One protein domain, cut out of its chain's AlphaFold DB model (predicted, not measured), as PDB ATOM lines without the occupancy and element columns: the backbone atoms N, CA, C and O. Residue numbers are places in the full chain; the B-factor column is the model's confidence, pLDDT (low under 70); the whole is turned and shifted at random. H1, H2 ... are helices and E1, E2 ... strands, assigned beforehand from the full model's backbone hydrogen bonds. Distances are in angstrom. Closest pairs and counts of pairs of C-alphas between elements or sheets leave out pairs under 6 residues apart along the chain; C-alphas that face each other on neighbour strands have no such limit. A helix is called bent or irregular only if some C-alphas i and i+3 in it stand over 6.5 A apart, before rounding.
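What this domain is: This is residues 295 to 454 of the 473 residues of an uncharacterized protein of Massilimicrobiota sp. An80 (UniProt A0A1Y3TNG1). Two lobes set end to end make an elongated model: a strongly twisted sheet of five strands with H7 packed over one face and H8 on that same face but beside the strands, over none of them, and a lobe of helices H2, H3, H4 and H5. The short helices H1 and H6 lie at the junction, over the same face of the sheet as H7 and H8. The 160 printed residues hold named elements in the order H1 to H7, E1 to E5, H8, and the class is mixed, helices and strands. The sheet, in the order E1 E2 E3 E4 E5, is antiparallel throughout; the whole is loose, with a radius of gyration of the C-alphas of 19.4 A and spans of 64 by 34 by 23 A.

Where its parts are: Start with the sheet: E1 is residues 396 to 398, E2 401 to 407, E3 410 to 416, E4 421 to 430 and E5 436 to 441. Find C-alpha 421 at (275.844, 336.103, 270.039); from there E4 runs 26.5 A to C-alpha 430 at (295.566, 320.716, 261.207). H7, residues 371 to 390, spans 19.3 A and is irregular: C-alphas 382 and 385 are 8.9 A apart, and it has a kink of 128 degrees near residue 383. H8 is residues 442 to 452, H1 300 to 303 and H6 365 to 369. The other helices are H2, residues 308 to 318, 15.2 A; H3, 320 to 332, 18.3 A; H4, 334 to 339; and H5, 349 to 363, 20.7 A, beginning at C-alpha 349, (303.816, 321.113, 233.375).

How they stand to each other: The strands form a meander, each the antiparallel neighbour of the one before. Look for N 396 and O 403 at 2.9 A between E1 and E2, N 402 and O 414 at 2.8 A between E2 and E3, N 411 and O 427 at 2.9 A between E3 and E4, and N 426 and O 440 at 2.9 A between E4 and E5. H7 on one face makes two layers, sheet and helix; its height over the sheet is 9.2 A. H7 touches H8 with residues 375 to 379 alone, closest at the C-alphas of Leu 378 and Ala 449, 5.7 A. H6 lies over E4, with C-alphas of Thr 366 and Tyr 430 closest at 5.3 A. H2 touches H5, closest at the C-alphas of Ile 313 and His 353, 6.4 A, at a steep tilt of 39 degrees, opposite ways. H3 only just touches H2 and H4, each only at the corner with 3 pairs of C-alphas within 8 A; the closest are Leu 317 and Leu 323, 5.4 A, and Tyr 331 and Ser 337, 5.2 A. Every O i to N i+4 pair is within hydrogen-bond range in H2, H3, H5, H6 and H8, against 1 of 2 in H4 and 10 of 16 in H7; H1 is too short for such a pair.

The domain as a whole: The C-alphas farthest apart, those of Gln 344 and Asp 419, are 65.0 A apart. The printed part has no cut and no long link; H4 to H5 is short, the others are tight. The mean pLDDT of the printed part is 91.2, and residue 454 is under 70.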
ATOM      1  N   ALA A 295     306.268 327.776 244.468       93.19
ATOM      2  CA  ALA A 295     304.945 327.830 243.832       93.19
ATOM      3  C   ALA A 295     304.156 329.097 244.233       93.19
ATOM      4  O   ALA A 295     303.285 329.576 243.494       93.19
ATOM      5  N   GLY A 296     304.523 329.704 245.362       91.69
ATOM      6  CA  GLY A 296     303.965 330.939 245.896       91.69
ATOM      7  C   GLY A 296     303.141 330.705 247.159       91.69
ATOM      8  O   GLY A 296     302.808 329.582 247.530       91.69
ATOM      9  N   LYS A 297     302.772 331.792 247.843       91.44
ATOM     10  CA  LYS A 297     302.098 331.705 249.145       91.44
ATOM     11  C   LYS A 297     300.688 331.111 249.039       91.44
ATOM     12  O   LYS A 297     299.778 331.746 248.496       91.44
ATOM     13  N   ILE A 298     300.491 329.955 249.669       91.75
ATOM     14  CA  ILE A 298     299.175 329.345 249.873       91.75
ATOM     15  C   ILE A 298     298.403 330.134 250.935       91.75
ATOM     16  O   ILE A 298     298.928 330.495 251.989       91.75
ATOM     17  N   LYS A 299     297.127 330.418 250.657       92.69
ATOM     18  CA  LYS A 299     296.185 330.945 251.651       92.69
ATOM     19  C   LYS A 299     295.417 329.778 252.254       92.69
ATOM     20  O   LYS A 299     294.408 329.361 251.696       92.69
ATOM     21  N   GLU A 300     295.874 329.290 253.399       93.31
ATOM     22  CA  GLU A 300     295.330 328.098 254.065       93.31
ATOM     23  C   GLU A 300     293.815 328.169 254.277       93.31
ATOM     24  O   GLU A 300     293.107 327.225 253.947       93.31
ATOM     25  N   SER A 301     293.276 329.326 254.683       92.31
ATOM     26  CA  SER A 301     291.825 329.502 254.863       92.31
ATOM     27  C   SER A 301     291.021 329.204 253.594       92.31
ATOM     28  O   SER A 301     289.862 328.808 253.666       92.31
ATOM     29  N   ARG A 302     291.623 329.414 252.417       91.94
ATOM     30  CA  ARG A 302     290.996 329.142 251.121       91.94
ATOM     31  C   ARG A 302     291.146 327.690 250.692       91.94
ATOM     32  O   ARG A 302     290.411 327.268 249.810       91.94
ATOM     33  N   LEU A 303     292.021 326.898 251.317       93.25
ATOM     34  CA  LEU A 303     292.057 325.449 251.088       93.25
ATOM     35  C   LEU A 303     290.754 324.774 251.520       93.25
ATOM     36  O   LEU A 303     290.468 323.693 251.023       93.25
ATOM     37  N   LEU A 304     289.944 325.427 252.356       92.12
ATOM     38  CA  LEU A 304     288.589 325.006 252.719       92.12
ATOM     39  C   LEU A 304     287.541 325.315 251.625       92.12
ATOM     40  O   LEU A 304     286.408 324.849 251.714       92.12
ATOM     41  N   GLU A 305     287.896 326.082 250.587       87.19
ATOM     42  CA  GLU A 305     287.056 326.346 249.412       87.19
ATOM     43  C   GLU A 305     287.267 325.269 248.333       87.19
ATOM     44  O   GLU A 305     288.395 324.858 248.041       87.19
ATOM     45  N   SER A 306     286.185 324.851 247.669       80.06
ATOM     46  CA  SER A 306     286.282 323.926 246.534       80.06
ATOM     47  C   SER A 306     286.963 324.583 245.320       80.06
ATOM     48  O   SER A 306     286.633 325.708 244.925       80.06
ATOM     49  N   GLY A 307     287.927 323.874 244.724       83.44
ATOM     50  CA  GLY A 307     288.672 324.298 243.532       83.44
ATOM     51  C   GLY A 307     289.756 325.362 243.758       83.44
ATOM     52  O   GLY A 307     290.375 325.793 242.790       83.44
ATOM     53  N   TYR A 308     290.011 325.808 244.998       90.19
ATOM     54  CA  TYR A 308     291.105 326.759 245.249       90.19
ATOM     55  C   TYR A 308     292.478 326.141 244.971       90.19
ATOM     56  O   TYR A 308     293.305 326.798 244.345       90.19
ATOM     57  N   LEU A 309     292.702 324.892 245.399       91.38
ATOM     58  CA  LEU A 309     293.984 324.208 245.203       91.38
ATOM     59  C   LEU A 309     294.342 324.104 243.712       91.38
ATOM     60  O   LEU A 309     295.419 324.538 243.329       91.38
ATOM     61  N   GLU A 310     293.405 323.648 242.880       91.44
ATOM     62  CA  GLU A 310     293.562 323.589 241.418       91.44
ATOM     63  C   GLU A 310     293.913 324.972 240.843       91.44
ATOM     64  O   GLU A 310     294.926 325.128 240.173       91.44
ATOM     65  N   SER A 311     293.161 326.019 241.216       91.50
ATOM     66  CA  SER A 311     293.457 327.385 240.750       91.50
ATOM     67  C   SER A 311     294.825 327.907 241.202       91.50
ATOM     68  O   SER A 311     295.470 328.657 240.475       91.50
ATOM     69  N   TYR A 312     295.269 327.523 242.403       94.00
ATOM     70  CA  TYR A 312     296.572 327.900 242.939       94.00
ATOM     71  C   TYR A 312     297.701 327.226 242.154       94.00
ATOM     72  O   TYR A 312     298.669 327.900 241.806       94.00
ATOM     73  N   ILE A 313     297.562 325.935 241.847       94.75
ATOM     74  CA  ILE A 313     298.544 325.176 241.065       94.75
ATOM     75  C   ILE A 313     298.612 325.724 239.637       94.75
ATOM     76  O   ILE A 313     299.703 326.015 239.150       94.75
ATOM     77  N   ASP A 314     297.466 325.963 238.996       92.75
ATOM     78  CA  ASP A 314     297.403 326.580 237.666       92.75
ATOM     79  C   ASP A 314     298.108 327.946 237.636       92.75
ATOM     80  O   ASP A 314     298.905 328.230 236.736       92.75
ATOM     81  N   ASP A 315     297.857 328.794 238.638       92.44
ATOM     82  CA  ASP A 315     298.511 330.098 238.768       92.44
ATOM     83  C   ASP A 315     300.021 329.972 239.022       92.44
ATOM     84  O   ASP A 315     300.794 330.772 238.484       92.44
ATOM     85  N   ALA A 316     300.447 328.994 239.827       92.31
ATOM     86  CA  ALA A 316     301.853 328.727 240.116       92.31
ATOM     87  C   ALA A 316     302.608 328.271 238.864       92.31
ATOM     88  O   ALA A 316     303.718 328.728 238.604       92.31
ATOM     89  N   LEU A 317     301.990 327.418 238.051       94.56
ATOM     90  CA  LEU A 317     302.629 326.891 236.855       94.56
ATOM     91  C   LEU A 317     302.536 327.860 235.679       94.56
ATOM     92  O   LEU A 317     303.340 327.753 234.760       94.56
ATOM     93  N   ARG A 318     301.603 328.823 235.660       92.38
ATOM     94  CA  ARG A 318     301.421 329.754 234.528       92.38
ATOM     95  C   ARG A 318     302.706 330.484 234.120       92.38
ATOM     96  O   ARG A 318     302.939 330.661 232.927       92.38
ATOM     97  N   ASP A 319     303.517 330.908 235.086       90.25
ATOM     98  CA  ASP A 319     304.763 331.637 234.840       90.25
ATOM     99  C   ASP A 319     305.933 330.684 234.534       90.25
ATOM    100  O   ASP A 319     306.277 329.827 235.343       90.25
ATOM    101  N   GLU A 320     306.563 330.843 233.366       90.62
ATOM    102  CA  GLU A 320     307.674 329.982 232.923       90.62
ATOM    103  C   GLU A 320     308.913 330.087 233.825       90.62
ATOM    104  O   GLU A 320     309.584 329.084 234.067       90.62
ATOM    105  N   LYS A 321     309.223 331.276 234.366       90.31
ATOM    106  CA  LYS A 321     310.378 331.431 235.267       90.31
ATOM    107  C   LYS A 321     310.142 330.671 236.569       90.31
ATOM    108  O   LYS A 321     311.033 329.962 237.032       90.31
ATOM    109  N   ARG A 322     308.934 330.776 237.128       92.12
ATOM    110  CA  ARG A 322     308.528 330.029 238.324       92.12
ATOM    111  C   ARG A 322     308.515 328.524 238.078       92.12
ATOM    112  O   ARG A 322     309.046 327.786 238.898       92.12
ATOM    113  N   LEU A 323     307.979 328.065 236.945       93.62
ATOM    114  CA  LEU A 323     307.995 326.645 236.578       93.62
ATOM    115  C   LEU A 323     309.421 326.083 236.549       93.62
ATOM    116  O   LEU A 323     309.659 324.993 237.057       93.62
ATOM    117  N   ARG A 324     310.380 326.826 235.991       93.75
ATOM    118  CA  ARG A 324     311.783 326.394 235.927       93.75
ATOM    119  C   ARG A 324     312.435 326.300 237.297       93.75
ATOM    120  O   ARG A 324     313.145 325.334 237.557       93.75
ATOM    121  N   LYS A 325     312.169 327.263 238.182       95.00
ATOM    122  CA  LYS A 325     312.649 327.208 239.570       95.00
ATOM    123  C   LYS A 325     312.011 326.063 240.346       95.00
ATOM    124  O   LYS A 325     312.714 325.340 241.039       95.00
ATOM    125  N   LEU A 326     310.709 325.835 240.164       95.44
ATOM    126  CA  LEU A 326     310.024 324.661 240.703       95.44
ATOM    127  C   LEU A 326     310.651 323.364 240.197       95.44
ATOM    128  O   LEU A 326     310.887 322.462 240.991       95.44
ATOM    129  N   ALA A 327     310.966 323.280 238.904       96.25
ATOM    130  CA  ALA A 327     311.608 322.106 238.335       96.25
ATOM    131  C   ALA A 327     313.012 321.876 238.889       96.25
ATOM    132  O   ALA A 327     313.361 320.749 239.240       96.25
ATOM    133  N   LEU A 328     313.787 322.949 239.043       97.50
ATOM    134  CA  LEU A 328     315.104 322.901 239.663       97.50
ATOM    135  C   LEU A 328     315.019 322.435 241.123       97.50
ATOM    136  O   LEU A 328     315.747 321.523 241.510       97.50
ATOM    137  N   ASN A 329     314.089 322.988 241.907       97.19
ATOM    138  CA  ASN A 329     313.867 322.590 243.298       97.19
ATOM    139  C   ASN A 329     313.400 321.137 243.391       97.19
ATOM    140  O   ASN A 329     313.942 320.376 244.182       97.19
ATOM    141  N   GLY A 330     312.440 320.732 242.559       96.69
ATOM    142  CA  GLY A 330     311.939 319.360 242.535       96.69
ATOM    143  C   GLY A 330     313.017 318.340 242.169       96.69
ATOM    144  O   GLY A 330     313.007 317.234 242.695       96.69
ATOM    145  N   TYR A 331     313.970 318.717 241.314       97.69
ATOM    146  CA  TYR A 331     315.087 317.860 240.921       97.69
ATOM    147  C   TYR A 331     316.198 317.775 241.984       97.69
ATOM    148  O   TYR A 331     316.752 316.697 242.228       97.69
ATOM    149  N   LEU A 332     316.539 318.902 242.613       97.50
ATOM    150  CA  LEU A 332     317.682 318.998 243.525       97.50
ATOM    151  C   LEU A 332     317.337 318.721 244.995       97.50
ATOM    152  O   LEU A 332     318.215 318.270 245.726       97.50
ATOM    153  N   LEU A 333     316.087 318.919 245.425       97.25
ATOM    154  CA  LEU A 333     315.636 318.544 246.768       97.25
ATOM    155  C   LEU A 333     315.306 317.049 246.809       97.25
ATOM    156  O   LEU A 333     314.481 316.551 246.037       97.25
ATOM    157  N   GLU A 334     315.952 316.312 247.709       95.00
ATOM    158  CA  GLU A 334     315.796 314.859 247.837       95.00
ATOM    159  C   GLU A 334     314.375 314.478 248.251       95.00
ATOM    160  O   GLU A 334     313.813 313.532 247.702       95.00
ATOM    161  N   ALA A 335     313.740 315.265 249.128       95.94
ATOM    162  CA  ALA A 335     312.367 315.017 249.564       95.94
ATOM    163  C   ALA A 335     311.372 314.928 248.394       95.94
ATOM    164  O   ALA A 335     310.456 314.110 248.432       95.94
ATOM    165  N   VAL A 336     311.576 315.731 247.344       96.19
ATOM    166  CA  VAL A 336     310.725 315.732 246.145       96.19
ATOM    167  C   VAL A 336     311.249 314.739 245.112       96.19
ATOM    168  O   VAL A 336     310.496 313.891 244.630       96.19
ATOM    169  N   SER A 337     312.538 314.807 244.777       95.69
ATOM    170  CA  SER A 337     313.100 313.974 243.709       95.69
ATOM    171  C   SER A 337     313.002 312.477 244.005       95.69
ATOM    172  O   SER A 337     312.668 311.716 243.099       95.69
ATOM    173  N   GLU A 338     313.203 312.041 245.252       95.25
ATOM    174  CA  GLU A 338     313.045 310.633 245.631       95.25
ATOM    175  C   GLU A 338     311.577 310.194 245.624       95.25
ATOM    176  O   GLU A 338     311.258 309.130 245.092       95.25
ATOM    177  N   ALA A 339     310.683 311.009 246.200       95.50
ATOM    178  CA  ALA A 339     309.264 310.680 246.344       95.50
ATOM    179  C   ALA A 339     308.557 310.534 244.988       95.50
ATOM    180  O   ALA A 339     307.658 309.706 244.842       95.50
ATOM    181  N   TYR A 340     308.991 311.311 243.993       94.62
ATOM    182  CA  TYR A 340     308.388 311.345 242.661       94.62
ATOM    183  C   TYR A 340     309.298 310.796 241.553       94.62
ATOM    184  O   TYR A 340     308.966 310.939 240.376       94.62
ATOM    185  N   HIS A 341     310.408 310.141 241.912       94.19
ATOM    186  CA  HIS A 341     311.357 309.500 240.989       94.19
ATOM    187  C   HIS A 341     311.866 310.434 239.873       94.19
ATOM    188  O   HIS A 341     311.844 310.105 238.685       94.19
ATOM    189  N   ILE A 342     312.305 311.636 240.255       94.25
ATOM    190  CA  ILE A 342     312.848 312.650 239.341       94.25
ATOM    191  C   ILE A 342     314.359 312.431 239.191       94.25
ATOM    192  O   ILE A 342     315.175 313.114 239.808       94.25
ATOM    193  N   ASP A 343     314.733 311.473 238.344       91.19
ATOM    194  CA  ASP A 343     316.141 311.104 238.120       91.19
ATOM    195  C   ASP A 343     316.880 312.069 237.173       91.19
ATOM    196  O   ASP A 343     318.112 312.128 237.150       91.19
ATOM    197  N   GLN A 344     316.134 312.845 236.383       92.81
ATOM    198  CA  GLN A 344     316.666 313.794 235.406       92.81
ATOM    199  C   GLN A 344     315.917 315.120 235.470       92.81
ATOM    200  O   GLN A 344     314.695 315.147 235.652       92.81
ATOM    201  N   PHE A 345     316.648 316.213 235.250       94.44
ATOM    202  CA  PHE A 345     316.041 317.522 235.072       94.44
ATOM    203  C   PHE A 345     315.148 317.514 233.827       94.44
ATOM    204  O   PHE A 345     315.589 317.157 232.735       94.44
ATOM    205  N   HIS A 346     313.889 317.903 233.995       88.62
ATOM    206  CA  HIS A 346     312.937 318.037 232.902       88.62
ATOM    207  C   HIS A 346     311.875 319.083 233.240       88.62
ATOM    208  O   HIS A 346     311.548 319.321 234.403       88.62
ATOM    209  N   LEU A 347     311.306 319.689 232.200       86.56
ATOM    210  CA  LEU A 347     310.243 320.683 232.309       86.56
ATOM    211  C   LEU A 347     308.943 320.093 231.767       86.56
ATOM    212  O   LEU A 347     308.664 320.183 230.574       86.56
ATOM    213  N   ASP A 348     308.141 319.489 232.645       87.69
ATOM    214  CA  ASP A 348     306.812 318.987 232.289       87.69
ATOM    215  C   ASP A 348     305.727 319.553 233.207       87.69
ATOM    216  O   ASP A 348     305.581 319.168 234.367       87.69
ATOM    217  N   ARG A 349     304.917 320.459 232.655       92.00
ATOM    218  CA  ARG A 349     303.816 321.113 233.375       92.00
ATOM    219  C   ARG A 349     302.812 320.108 233.935       92.00
ATOM    220  O   ARG A 349     302.280 320.345 235.014       92.00
ATOM    221  N   VAL A 350     302.551 319.009 233.225       92.12
ATOM    222  CA  VAL A 350     301.573 318.001 233.663       92.12
ATOM    223  C   VAL A 350     302.098 317.252 234.885       92.12
ATOM    224  O   VAL A 350     301.388 317.131 235.884       92.12
ATOM    225  N   SER A 351     303.356 316.812 234.846       92.12
ATOM    226  CA  SER A 351     304.012 316.175 235.988       92.12
ATOM    227  C   SER A 351     304.089 317.113 237.187       92.12
ATOM    228  O   SER A 351     303.704 316.707 238.280       92.12
ATOM    229  N   PHE A 352     304.491 318.375 236.996       93.94
ATOM    230  CA  PHE A 352     304.563 319.340 238.099       93.94
ATOM    231  C   PHE A 352     303.197 319.734 238.660       93.94
ATOM    232  O   PHE A 352     303.104 319.988 239.859       93.94
ATOM    233  N   HIS A 353     302.131 319.725 237.853       95.56
ATOM    234  CA  HIS A 353     300.771 319.872 238.371       95.56
ATOM    235  C   HIS A 353     300.440 318.742 239.346       95.56
ATOM    236  O   HIS A 353     300.025 319.009 240.470       95.56
ATOM    237  N   ARG A 354     300.675 317.486 238.944       95.25
ATOM    238  CA  ARG A 354     300.432 316.319 239.802       95.25
ATOM    239  C   ARG A 354     301.306 316.340 241.059       95.25
ATOM    240  O   ARG A 354     300.790 316.121 242.142       95.25
ATOM    241  N   ILE A 355     302.599 316.645 240.927       96.19
ATOM    242  CA  ILE A 355     303.522 316.717 242.069       96.19
ATOM    243  C   ILE A 355     303.054 317.781 243.068       96.19
ATOM    244  O   ILE A 355     302.946 317.497 244.254       96.19
ATOM    245  N   LEU A 356     302.738 318.998 242.609       96.31
ATOM    246  CA  LEU A 356     302.246 320.053 243.501       96.31
ATOM    247  C   LEU A 356     300.917 319.685 244.157       96.31
ATOM    248  O   LEU A 356     300.720 319.998 245.330       96.31
ATOM    249  N   GLU A 357     300.016 319.042 243.414       95.81
ATOM    250  CA  GLU A 357     298.746 318.556 243.945       95.81
ATOM    251  C   GLU A 357     298.977 317.538 245.057       95.81
ATOM    252  O   GLU A 357     298.499 317.757 246.167       95.81
ATOM    253  N   ASP A 358     299.768 316.497 244.799       96.44
ATOM    254  CA  ASP A 358     300.071 315.441 245.762       96.44
ATOM    255  C   ASP A 358     300.755 316.014 247.016       96.44
ATOM    256  O   ASP A 358     300.275 315.792 248.128       96.44
ATOM    257  N   VAL A 359     301.798 316.840 246.851       95.88
ATOM    258  CA  VAL A 359     302.516 317.477 247.972       95.88
ATOM    259  C   VAL A 359     301.582 318.361 248.806       95.88
ATOM    260  O   VAL A 359     301.624 318.338 250.037       95.88
ATOM    261  N   CYS A 360     300.712 319.151 248.166       95.00
ATOM    262  CA  CYS A 360     299.747 319.980 248.890       95.00
ATOM    263  C   CYS A 360     298.682 319.137 249.599       95.00
ATOM    264  O   CYS A 360     298.285 319.468 250.718       95.00
ATOM    265  N   MET A 361     298.192 318.080 248.951       93.06
ATOM    266  CA  MET A 361     297.180 317.188 249.511       93.06
ATOM    267  C   MET A 361     297.722 316.423 250.714       93.06
ATOM    268  O   MET A 361     296.984 316.239 251.674       93.06
ATOM    269  N   GLU A 362     298.998 316.047 250.700       92.94
ATOM    270  CA  GLU A 362     299.669 315.419 251.836       92.94
ATOM    271  C   GLU A 362     299.904 316.423 252.972       92.94
ATOM    272  O   GLU A 362     299.415 316.222 254.087       92.94
ATOM    273  N   LYS A 363     300.547 317.564 252.685       91.69
ATOM    274  CA  LYS A 363     300.874 318.575 253.704       91.69
ATOM    275  C   LYS A 363     299.639 319.147 254.403       91.69
ATOM    276  O   LYS A 363     299.653 319.389 255.608       91.69
ATOM    277  N   TYR A 364     298.563 319.380 253.652       93.06
ATOM    278  CA  TYR A 364     297.332 319.986 254.163       93.06
ATOM    279  C   TYR A 364     296.173 318.985 254.266       93.06
ATOM    280  O   TYR A 364     295.016 319.413 254.302       93.06
ATOM    281  N   ALA A 365     296.453 317.678 254.342       92.50
ATOM    282  CA  ALA A 365     295.445 316.613 254.331       92.50
ATOM    283  C   ALA A 365     294.293 316.864 255.317       92.50
ATOM    284  O   ALA A 365     293.128 316.900 254.917       92.50
ATOM    285  N   THR A 366     294.617 317.121 256.590       92.19
ATOM    286  CA  THR A 366     293.624 317.371 257.650       92.19
ATOM    287  C   THR A 366     292.792 318.622 257.379       92.19
ATOM    288  O   THR A 366     291.587 318.623 257.604       92.19
ATOM    289  N   LEU A 367     293.405 319.690 256.862       93.50
ATOM    290  CA  LEU A 367     292.694 320.930 256.554       93.50
ATOM    291  C   LEU A 367     291.750 320.737 255.359       93.50
ATOM    292  O   LEU A 367     290.596 321.157 255.392       93.50
ATOM    293  N   ILE A 368     292.226 320.059 254.312       92.75
ATOM    294  CA  ILE A 368     291.459 319.769 253.098       92.75
ATOM    295  C   ILE A 368     290.297 318.815 253.398       92.75
ATOM    296  O   ILE A 368     289.208 318.997 252.847       92.75
ATOM    297  N   SER A 369     290.470 317.857 254.315       92.56
ATOM    298  CA  SER A 369     289.391 316.953 254.725       92.56
ATOM    299  C   SER A 369     288.235 317.683 255.424       92.56
ATOM    300  O   SER A 369     287.110 317.193 255.406       92.56
ATOM    301  N   GLN A 370     288.463 318.883 255.982       94.38
ATOM    302  CA  GLN A 370     287.408 319.705 256.591       94.38
ATOM    303  C   GLN A 370     286.579 320.516 255.580       94.38
ATOM    304  O   GLN A 370     285.697 321.271 255.987       94.38
ATOM    305  N   ARG A 371     286.801 320.380 254.263       91.81
ATOM    306  CA  ARG A 371     285.996 321.071 253.231       91.81
ATOM    307  C   ARG A 371     284.503 320.766 253.332       91.81
ATOM    308  O   ARG A 371     283.676 321.671 253.200       91.81
ATOM    309  N   GLU A 372     284.148 319.507 253.565       91.25
ATOM    310  CA  GLU A 372     282.747 319.096 253.696       91.25
ATOM    311  C   GLU A 372     282.130 319.651 254.978       91.25
ATOM    312  O   GLU A 372     281.041 320.221 254.933       91.25
ATOM    313  N   THR A 373     282.859 319.596 256.094       93.38
ATOM    314  CA  THR A 373     282.441 320.193 257.370       93.38
ATOM    315  C   THR A 373     282.276 321.705 257.257       93.38
ATOM    316  O   THR A 373     281.270 322.244 257.711       93.38
ATOM    317  N   MET A 374     283.198 322.397 256.583       93.62
ATOM    318  CA  MET A 374     283.070 323.825 256.290       93.62
ATOM    319  C   MET A 374     281.832 324.100 255.432       93.62
ATOM    320  O   MET A 374     281.069 325.015 255.723       93.62
ATOM    321  N   THR A 375     281.584 323.294 254.399       89.81
ATOM    322  CA  THR A 375     280.400 323.444 253.538       89.81
ATOM    323  C   THR A 375     279.107 323.233 254.326       89.81
ATOM    324  O   THR A 375     278.172 324.026 254.209       89.81
ATOM    325  N   TYR A 376     279.068 322.200 255.168       89.62
ATOM    326  CA  TYR A 376     277.964 321.932 256.079       89.62
ATOM    327  C   TYR A 376     277.732 323.113 257.030       89.62
ATOM    328  O   TYR A 376     276.611 323.619 257.106       89.62
ATOM    329  N   PHE A 377     278.791 323.617 257.670       92.31
ATOM    330  CA  PHE A 377     278.725 324.782 258.548       92.31
ATOM    331  C   PHE A 377     278.183 326.013 257.815       92.31
ATOM    332  O   PHE A 377     277.240 326.637 258.291       92.31
ATOM    333  N   LEU A 378     278.710 326.348 256.634       90.75
ATOM    334  CA  LEU A 378     278.262 327.515 255.869       90.75
ATOM    335  C   LEU A 378     276.769 327.428 255.511       90.75
ATOM    336  O   LEU A 378     276.069 328.436 255.603       90.75
ATOM    337  N   ASN A 379     276.268 326.236 255.171       87.88
ATOM    338  CA  ASN A 379     274.857 326.018 254.839       87.88
ATOM    339  C   ASN A 379     273.917 326.159 256.049       87.88
ATOM    340  O   ASN A 379     272.783 326.603 255.876       87.88
ATOM    341  N   HIS A 380     274.387 325.837 257.256       87.81
ATOM    342  CA  HIS A 380     273.590 325.890 258.491       87.81
ATOM    343  C   HIS A 380     273.905 327.113 259.369       87.81
ATOM    344  O   HIS A 380     273.218 327.361 260.354       87.81
ATOM    345  N   SER A 381     274.898 327.926 258.995       83.75
ATOM    346  CA  SER A 381     275.361 329.087 259.771       83.75
ATOM    347  C   SER A 381     274.272 330.136 260.035       83.75
ATOM    348  O   SER A 381     274.327 330.838 261.041       83.75
ATOM    349  N   PHE A 382     273.240 330.206 259.185       79.75
ATOM    350  CA  PHE A 382     272.071 331.069 259.386       79.75
ATOM    351  C   PHE A 382     271.156 330.611 260.539       79.75
ATOM    352  O   PHE A 382     270.345 331.406 261.011       79.75
ATOM    353  N   ASN A 383     271.282 329.360 260.999       84.44
ATOM    354  CA  ASN A 383     270.568 328.803 262.146       84.44
ATOM    355  C   ASN A 383     271.551 328.242 263.187       84.44
ATOM    356  O   ASN A 383     271.567 327.051 263.493       84.44
ATOM    357  N   ILE A 384     272.388 329.117 263.751       84.88
ATOM    358  CA  ILE A 384     273.454 328.723 264.685       84.88
ATOM    359  C   ILE A 384     272.942 327.969 265.926       84.88
ATOM    360  O   ILE A 384     273.648 327.128 266.471       84.88
ATOM    361  N   LEU A 385     271.700 328.228 266.352       84.75
ATOM    362  CA  LEU A 385     271.067 327.545 267.485       84.75
ATOM    363  C   LEU A 385     270.897 326.042 267.235       84.75
ATOM    364  O   LEU A 385     271.055 325.252 268.161       84.75
ATOM    365  N   GLU A 386     270.583 325.644 266.003       86.38
ATOM    366  CA  GLU A 386     270.462 324.234 265.618       86.38
ATOM    367  C   GLU A 386     271.821 323.536 265.701       86.38
ATOM    368  O   GLU A 386     271.948 322.536 266.405       86.38
ATOM    369  N   LEU A 387     272.861 324.152 265.127       86.44
ATOM    370  CA  LEU A 387     274.240 323.662 265.219       86.44
ATOM    371  C   LEU A 387     274.722 323.538 266.671       86.44
ATOM    372  O   LEU A 387     275.376 322.562 267.030       86.44
ATOM    373  N   MET A 388     274.389 324.504 267.530       85.56
ATOM    374  CA  MET A 388     274.732 324.437 268.952       85.56
ATOM    375  C   MET A 388     273.999 323.300 269.671       85.56
ATOM    376  O   MET A 388     274.597 322.625 270.504       85.56
ATOM    377  N   ASN A 389     272.721 323.071 269.355       86.62
ATOM    378  CA  ASN A 389     271.934 321.998 269.966       86.62
ATOM    379  C   ASN A 389     272.471 320.607 269.606       86.62
ATOM    380  O   ASN A 389     272.481 319.712 270.450       86.62
ATOM    381  N   GLU A 390     272.953 320.425 268.378       86.94
ATOM    382  CA  GLU A 390     273.589 319.175 267.950       86.94
ATOM    383  C   GLU A 390     274.926 318.920 268.664       86.94
ATOM    384  O   GLU A 390     275.310 317.769 268.865       86.94
ATOM    385  N   ASN A 391     275.596 319.982 269.122       88.06
ATOM    386  CA  ASN A 391     276.939 319.937 269.701       88.06
ATOM    387  C   ASN A 391     276.973 320.359 271.186       88.06
ATOM    388  O   ASN A 391     277.995 320.818 271.691       88.06
ATOM    389  N   LEU A 392     275.869 320.176 271.923       82.00
ATOM    390  CA  LEU A 392     275.709 320.640 273.316       82.00
ATOM    391  C   LEU A 392     276.843 320.222 274.266       82.00
ATOM    392  O   LEU A 392     277.191 320.972 275.174       82.00
ATOM    393  N   GLN A 393     277.408 319.028 274.069       85.44
ATOM    394  CA  GLN A 393     278.432 318.457 274.951       85.44
ATOM    395  C   GLN A 393     279.802 319.141 274.816       85.44
ATOM    396  O   GLN A 393     280.646 318.975 275.694       85.44
ATOM    397  N   THR A 394     280.034 319.900 273.740       89.19
ATOM    398  CA  THR A 394     281.317 320.569 273.459       89.19
ATOM    399  C   THR A 394     281.280 322.067 273.773       89.19
ATOM    400  O   THR A 394     282.287 322.762 273.634       89.19
ATOM    401  N   ILE A 395     280.129 322.586 274.225       89.88
ATOM    402  CA  ILE A 395     279.955 324.016 274.482       89.88
ATOM    403  C   ILE A 395     280.773 324.449 275.697       89.88
ATOM    404  O   ILE A 395     280.613 323.944 276.808       89.88
ATOM    405  N   THR A 396     281.590 325.479 275.501       90.94
ATOM    406  CA  THR A 396     282.321 326.168 276.567       90.94
ATOM    407  C   THR A 396     282.065 327.671 276.491       90.94
ATOM    408  O   THR A 396     281.915 328.239 275.407       90.94
ATOM    409  N   LYS A 397     281.987 328.334 277.650       89.94
ATOM    410  CA  LYS A 397     281.780 329.786 277.758       89.94
ATOM    411  C   LYS A 397     282.860 330.399 278.647       89.94
ATOM    412  O   LYS A 397     283.049 329.941 279.772       89.94
ATOM    413  N   GLY A 398     283.518 331.450 278.166       88.00
ATOM    414  CA  GLY A 398     284.532 332.200 278.909       88.00
ATOM    415  C   GLY A 398     284.814 333.557 278.265       88.00
ATOM    416  O   GLY A 398     284.741 333.677 277.049       88.00
ATOM    417  N   ASP A 399     285.083 334.584 279.076       84.81
ATOM    418  CA  ASP A 399     285.516 335.926 278.639       84.81
ATOM    419  C   ASP A 399     284.697 336.562 277.493       84.81
ATOM    420  O   ASP A 399     285.237 337.194 276.588       84.81
ATOM    421  N   GLY A 400     283.367 336.408 277.523       88.50
ATOM    422  CA  GLY A 400     282.478 336.955 276.489       88.50
ATOM    423  C   GLY A 400     282.542 336.217 275.147       88.50
ATOM    424  O   GLY A 400     282.039 336.718 274.143       88.50
ATOM    425  N   ILE A 401     283.146 335.028 275.117       93.75
ATOM    426  CA  ILE A 401     283.186 334.130 273.966       93.75
ATOM    427  C   ILE A 401     282.488 332.820 274.341       93.75
ATOM    428  O   ILE A 401     282.727 332.223 275.395       93.75
ATOM    429  N   LEU A 402     281.608 332.369 273.458       93.81
ATOM    430  CA  LEU A 402     281.026 331.037 273.488       93.81
ATOM    431  C   LEU A 402     281.652 330.222 272.362       93.81
ATOM    432  O   LEU A 402     281.696 330.677 271.223       93.81
ATOM    433  N   THR A 403     282.139 329.024 272.665       94.56
ATOM    434  CA  THR A 403     282.714 328.135 271.650       94.56
ATOM    435  C   THR A 403     282.076 326.762 271.696       94.56
ATOM    436  O   THR A 403     281.641 326.319 272.758       94.56
ATOM    437  N   PHE A 404     282.019 326.104 270.545       94.75
ATOM    438  CA  PHE A 404     281.608 324.710 270.427       94.75
ATOM    439  C   PHE A 404     282.364 324.045 269.282       94.75
ATOM    440  O   PHE A 404     282.759 324.705 268.316       94.75
ATOM    441  N   ASP A 405     282.559 322.742 269.402       93.81
ATOM    442  CA  ASP A 405     283.277 321.935 268.423       93.81
ATOM    443  C   ASP A 405     282.245 321.173 267.574       93.81
ATOM    444  O   ASP A 405     281.365 320.518 268.136       93.81
ATOM    445  N   ILE A 406     282.332 321.280 266.240       92.06
ATOM    446  CA  ILE A 406     281.527 320.476 265.294       92.06
ATOM    447  C   ILE A 406     282.123 319.069 265.178       92.06
ATOM    448  O   ILE A 406     281.415 318.075 265.049       92.06
ATOM    449  N   ASN A 407     283.451 318.994 265.210       92.12
ATOM    450  CA  ASN A 407     284.219 317.765 265.332       92.12
ATOM    451  C   ASN A 407     285.559 318.077 266.020       92.12
ATOM    452  O   ASN A 407     285.841 319.229 266.348       92.12
ATOM    453  N   GLU A 408     286.395 317.057 266.201       90.56
ATOM    454  CA  GLU A 408     287.700 317.169 266.868       90.56
ATOM    455  C   GLU A 408     288.663 318.201 266.252       90.56
ATOM    456  O   GLU A 408     289.551 318.673 266.953       90.56
ATOM    457  N   ASN A 409     288.474 318.582 264.983       93.88
ATOM    458  CA  ASN A 409     289.346 319.491 264.237       93.88
ATOM    459  C   ASN A 409     288.679 320.831 263.900       93.88
ATOM    460  O   ASN A 409     289.337 321.701 263.338       93.88
ATOM    461  N   PHE A 410     287.393 321.026 264.205       95.19
ATOM    462  CA  PHE A 410     286.609 322.163 263.720       95.19
ATOM    463  C   PHE A 410     285.856 322.843 264.858       95.19
ATOM    464  O   PHE A 410     284.870 322.316 265.380       95.19
ATOM    465  N   LYS A 411     286.279 324.064 265.187       95.81
ATOM    466  CA  LYS A 411     285.760 324.839 266.312       95.81
ATOM    467  C   LYS A 411     285.141 326.154 265.871       95.81
ATOM    468  O   LYS A 411     285.719 326.896 265.076       95.81
ATOM    469  N   VAL A 412     283.982 326.475 266.430       96.00
ATOM    470  CA  VAL A 412     283.241 327.710 266.160       96.00
ATOM    471  C   VAL A 412     283.362 328.649 267.356       96.00
ATOM    472  O   VAL A 412     283.201 328.224 268.499       96.00
ATOM    473  N   PHE A 413     283.621 329.929 267.089       95.88
ATOM    474  CA  PHE A 413     283.729 330.986 268.093       95.88
ATOM    475  C   PHE A 413     282.621 332.008 267.877       95.88
ATOM    476  O   PHE A 413     282.521 332.619 266.809       95.88
ATOM    477  N   LEU A 414     281.810 332.207 268.909       95.19
ATOM    478  CA  LEU A 414     280.742 333.190 268.948       95.19
ATOM    479  C   LEU A 414     281.079 334.273 269.968       95.19
ATOM    480  O   LEU A 414     281.335 333.982 271.137       95.19
ATOM    481  N   LYS A 415     281.025 335.530 269.543       95.00
ATOM    482  CA  LYS A 415     281.259 336.684 270.404       95.00
ATOM    483  C   LYS A 415     279.955 337.172 271.016       95.00
ATOM    484  O   LYS A 415     278.960 337.338 270.311       95.00
ATOM    485  N   GLU A 416     279.976 337.413 272.321       93.94
ATOM    486  CA  GLU A 416     278.859 337.978 273.071       93.94
ATOM    487  C   GLU A 416     278.731 339.481 272.785       93.94
ATOM    488  O   GLU A 416     279.667 340.265 272.959       93.94
ATOM    489  N   TYR A 417     277.539 339.886 272.368       92.44
ATOM    490  CA  TYR A 417     277.092 341.271 272.311       92.44
ATOM    491  C   TYR A 417     276.003 341.484 273.361       92.44
ATOM    492  O   TYR A 417     275.545 340.546 274.008       92.44
ATOM    493  N   LYS A 418     275.568 342.738 273.530       90.69
ATOM    494  CA  LYS A 418     274.614 343.124 274.581       90.69
ATOM    495  C   LYS A 418     273.365 342.230 274.630       90.69
ATOM    496  O   LYS A 418     272.920 341.898 275.722       90.69
ATOM    497  N   ASP A 419     272.835 341.855 273.465       91.31
ATOM    498  CA  ASP A 419     271.543 341.172 273.348       91.31
ATOM    499  C   ASP A 419     271.594 339.891 272.482       91.31
ATOM    500  O   ASP A 419     270.565 339.247 272.286       91.31
ATOM    501  N   PHE A 420     272.757 339.510 271.934       88.94
ATOM    502  CA  PHE A 420     272.904 338.335 271.061       88.94
ATOM    503  C   PHE A 420     274.354 337.831 270.996       88.94
ATOM    504  O   PHE A 420     275.280 338.530 271.398       88.94
ATOM    505  N   TYR A 421     274.542 336.626 270.457       89.19
ATOM    506  CA  TYR A 421     275.844 336.103 270.039       89.19
ATOM    507  C   TYR A 421     275.936 336.125 268.518       89.19
ATOM    508  O   TYR A 421     274.939 335.856 267.848       89.19
ATOM    509  N   ASP A 422     277.119 336.408 267.981       91.62
ATOM    510  CA  ASP A 422     277.381 336.329 266.541       91.62
ATOM    511  C   ASP A 422     278.705 335.622 266.263       91.62
ATOM    512  O   ASP A 422     279.595 335.598 267.117       91.62
ATOM    513  N   ILE A 423     278.833 335.042 265.073       93.94
ATOM    514  CA  ILE A 423     280.037 334.328 264.658       93.94
ATOM    515  C   ILE A 423     281.195 335.320 264.585       93.94
ATOM    516  O   ILE A 423     281.161 336.293 263.837       93.94
ATOM    517  N   GLU A 424     282.252 335.055 265.346       94.75
ATOM    518  CA  GLU A 424     283.504 335.805 265.269       94.75
ATOM    519  C   GLU A 424     284.456 335.151 264.268       94.75
ATOM    520  O   GLU A 424     284.996 335.812 263.372       94.75
ATOM    521  N   LYS A 425     284.640 333.833 264.405       95.88
ATOM    522  CA  LYS A 425     285.513 333.028 263.553       95.88
ATOM    523  C   LYS A 425     285.226 331.535 263.674       95.88
ATOM    524  O   LYS A 425     284.570 331.071 264.606       95.88
ATOM    525  N   VAL A 426     285.799 330.791 262.742       96.06
ATOM    526  CA  VAL A 426     286.017 329.349 262.838       96.06
ATOM    527  C   VAL A 426     287.515 329.098 262.939       96.06
ATOM    528  O   VAL A 426     288.290 329.770 262.260       96.06
ATOM    529  N   ALA A 427     287.919 328.131 263.759       96.38
ATOM    530  CA  ALA A 427     289.279 327.616 263.784       96.38
ATOM    531  C   ALA A 427     289.279 326.149 263.353       96.38
ATOM    532  O   ALA A 427     288.527 325.339 263.900       96.38
ATOM    533  N   VAL A 428     290.127 325.822 262.381       96.44
ATOM    534  CA  VAL A 428     290.373 324.449 261.947       96.44
ATOM    535  C   VAL A 428     291.771 324.037 262.379       96.44
ATOM    536  O   VAL A 428     292.749 324.666 261.977       96.44
ATOM    537  N   MET A 429     291.861 323.001 263.202       94.44
ATOM    538  CA  MET A 429     293.131 322.428 263.634       94.44
ATOM    539  C   MET A 429     293.640 321.451 262.569       94.44
ATOM    540  O   MET A 429     292.866 320.669 262.015       94.44
ATOM    541  N   TYR A 430     294.924 321.542 262.231       92.81
ATOM    542  CA  TYR A 430     295.566 320.716 261.207       92.81
ATOM    543  C   TYR A 430     297.064 320.539 261.500       92.81
ATOM    544  O   TYR A 430     297.583 321.023 262.509       92.81
ATOM    545  N   GLY A 431     297.755 319.821 260.614       83.38
ATOM    546  CA  GLY A 431     299.169 319.496 260.776       83.38
ATOM    547  C   GLY A 431     299.404 318.396 261.814       83.38
ATOM    548  O   GLY A 431     298.469 317.764 262.314       83.38
ATOM    549  N   LYS A 432     300.677 318.142 262.122       78.56
ATOM    550  CA  LYS A 432     301.090 317.089 263.056       78.56
ATOM    551  C   LYS A 432     300.509 317.348 264.449       78.56
ATOM    552  O   LYS A 432     300.634 318.453 264.977       78.56
ATOM    553  N   ASP A 433     299.844 316.339 265.008       78.25
ATOM    554  CA  ASP A 433     299.183 316.383 266.320       78.25
ATOM    555  C   ASP A 433     298.199 317.558 266.502       78.25
ATOM    556  O   ASP A 433     297.976 318.009 267.626       78.25
ATOM    557  N   ASN A 434     297.607 318.071 265.409       78.94
ATOM    558  CA  ASN A 434     296.708 319.235 265.424       78.94
ATOM    559  C   ASN A 434     297.349 320.521 265.989       78.94
ATOM    560  O   ASN A 434     296.661 321.391 266.526       78.94
ATOM    561  N   GLY A 435     298.674 320.651 265.865       83.31
ATOM    562  CA  GLY A 435     299.433 321.788 266.390       83.31
ATOM    563  C   GLY A 435     299.290 323.093 265.596       83.31
ATOM    564  O   GLY A 435     299.666 324.149 266.105       83.31
ATOM    565  N   GLN A 436     298.759 323.053 264.369       91.19
ATOM    566  CA  GLN A 436     298.529 324.240 263.539       91.19
ATOM    567  C   GLN A 436     297.050 324.630 263.542       91.19
ATOM    568  O   GLN A 436     296.167 323.778 263.628       91.19
ATOM    569  N   ILE A 437     296.770 325.934 263.442       94.62
ATOM    570  CA  ILE A 437     295.409 326.476 263.517       94.62
ATOM    571  C   ILE A 437     295.153 327.400 262.330       94.62
ATOM    572  O   ILE A 437     295.772 328.454 262.195       94.62
ATOM    573  N   CYS A 438     294.187 327.023 261.498       95.94
ATOM    574  CA  CYS A 438     293.686 327.840 260.408       95.94
ATOM    575  C   CYS A 438     292.445 328.609 260.872       95.94
ATOM    576  O   CYS A 438     291.379 328.025 261.073       95.94
ATOM    577  N   GLU A 439     292.572 329.925 261.041       96.56
ATOM    578  CA  GLU A 439     291.444 330.778 261.419       96.56
ATOM    579  C   GLU A 439     290.747 331.384 260.196       96.56
ATOM    580  O   GLU A 439     291.372 331.970 259.307       96.56
ATOM    581  N   VAL A 440     289.418 331.297 260.184       95.88
ATOM    582  CA  VAL A 440     288.550 331.902 259.174       95.88
ATOM    583  C   VAL A 440     287.632 332.904 259.863       95.88
ATOM    584  O   VAL A 440     286.732 332.530 260.612       95.88
ATOM    585  N   SER A 441     287.862 334.194 259.622       95.38
ATOM    586  CA  SER A 441     287.054 335.272 260.209       95.38
ATOM    587  C   SER A 441     285.618 335.275 259.681       95.38
ATOM    588  O   SER A 441     285.366 334.852 258.550       95.38
ATOM    589  N   ALA A 442     284.692 335.871 260.434       92.88
ATOM    590  CA  ALA A 442     283.313 336.114 259.992       92.88
ATOM    591  C   ALA A 442     283.229 336.727 258.580       92.88
ATOM    592  O   ALA A 442     282.492 336.250 257.718       92.88
ATOM    593  N   SER A 443     284.075 337.723 258.288       92.62
ATOM    594  CA  SER A 443     284.110 338.383 256.974       92.62
ATOM    595  C   SER A 443     284.517 337.451 255.824       92.62
ATOM    596  O   SER A 443     284.083 337.635 254.683       92.62
ATOM    597  N   GLN A 444     285.368 336.458 256.099       91.88
ATOM    598  CA  GLN A 444     285.766 335.444 255.125       91.88
ATOM    599  C   GLN A 444     284.668 334.396 254.968       91.88
ATOM    600  O   GLN A 444     284.327 334.074 253.834       91.88
ATOM    601  N   LEU A 445     284.060 333.948 256.068       92.12
ATOM    602  CA  LEU A 445     282.930 333.017 256.052       92.12
ATOM    603  C   LEU A 445     281.762 333.570 255.226       92.12
ATOM    604  O   LEU A 445     281.217 332.863 254.383       92.12
ATOM    605  N   GLU A 446     281.437 334.857 255.364       89.44
ATOM    606  CA  GLU A 446     280.419 335.501 254.527       89.44
ATOM    607  C   GLU A 446     280.757 335.461 253.033       89.44
ATOM    608  O   GLU A 446     279.872 335.261 252.194       89.44
ATOM    609  N   LYS A 447     282.027 335.691 252.676       88.19
ATOM    610  CA  LYS A 447     282.487 335.618 251.284       88.19
ATOM    611  C   LYS A 447     282.397 334.185 250.774       88.19
ATOM    612  O   LYS A 447     281.830 333.976 249.707       88.19
ATOM    613  N   MET A 448     282.860 333.214 251.557       88.44
ATOM    614  CA  MET A 448     282.776 331.791 251.227       88.44
ATOM    615  C   MET A 448     281.320 331.345 251.042       88.44
ATOM    616  O   MET A 448     281.008 330.717 250.037       88.44
ATOM    617  N   ALA A 449     280.403 331.758 251.923       85.38
ATOM    618  CA  ALA A 449     278.969 331.486 251.793       85.38
ATOM    619  C   ALA A 449     278.336 332.173 250.570       85.38
ATOM    620  O   ALA A 449     277.365 331.688 249.990       85.38
ATOM    621  N   LYS A 450     278.815 333.359 250.175       83.88
ATOM    622  CA  LYS A 450     278.378 334.016 248.929       83.88
ATOM    623  C   LYS A 450     278.878 333.256 247.700       83.88
ATOM    624  O   LYS A 450     278.108 333.105 246.759       83.88
ATOM    625  N   GLU A 451     280.118 332.768 247.711       76.31
ATOM    626  CA  GLU A 451     280.692 331.977 246.615       76.31
ATOM    627  C   GLU A 451     280.071 330.579 246.503       76.31
ATOM    628  O   GLU A 451     279.766 330.156 245.393       76.31
ATOM    629  N   SER A 452     279.803 329.884 247.616       70.69
ATOM    630  CA  SER A 452     279.187 328.545 247.607       70.69
ATOM    631  C   SER A 452     277.775 328.535 247.013       70.69
ATOM    632  O   SER A 452     277.314 327.515 246.509       70.69
ATOM    633  N   ARG A 453     277.095 329.689 247.025       71.19
ATOM    634  CA  ARG A 453     275.784 329.896 246.394       71.19
ATOM    635  C   ARG A 453     275.857 330.167 244.889       71.19
ATOM    636  O   ARG A 453     274.810 330.245 244.247       71.19
ATOM    637  N   LYS A 454     277.049 330.347 244.312       69.69
ATOM    638  CA  LYS A 454     277.210 330.576 242.871       69.69
ATOM    639  C   LYS A 454     277.303 329.252 242.121       69.69
ATOM    640  O   LYS A 454     278.050 328.358 242.496       69.69
TER     641      LYS A 454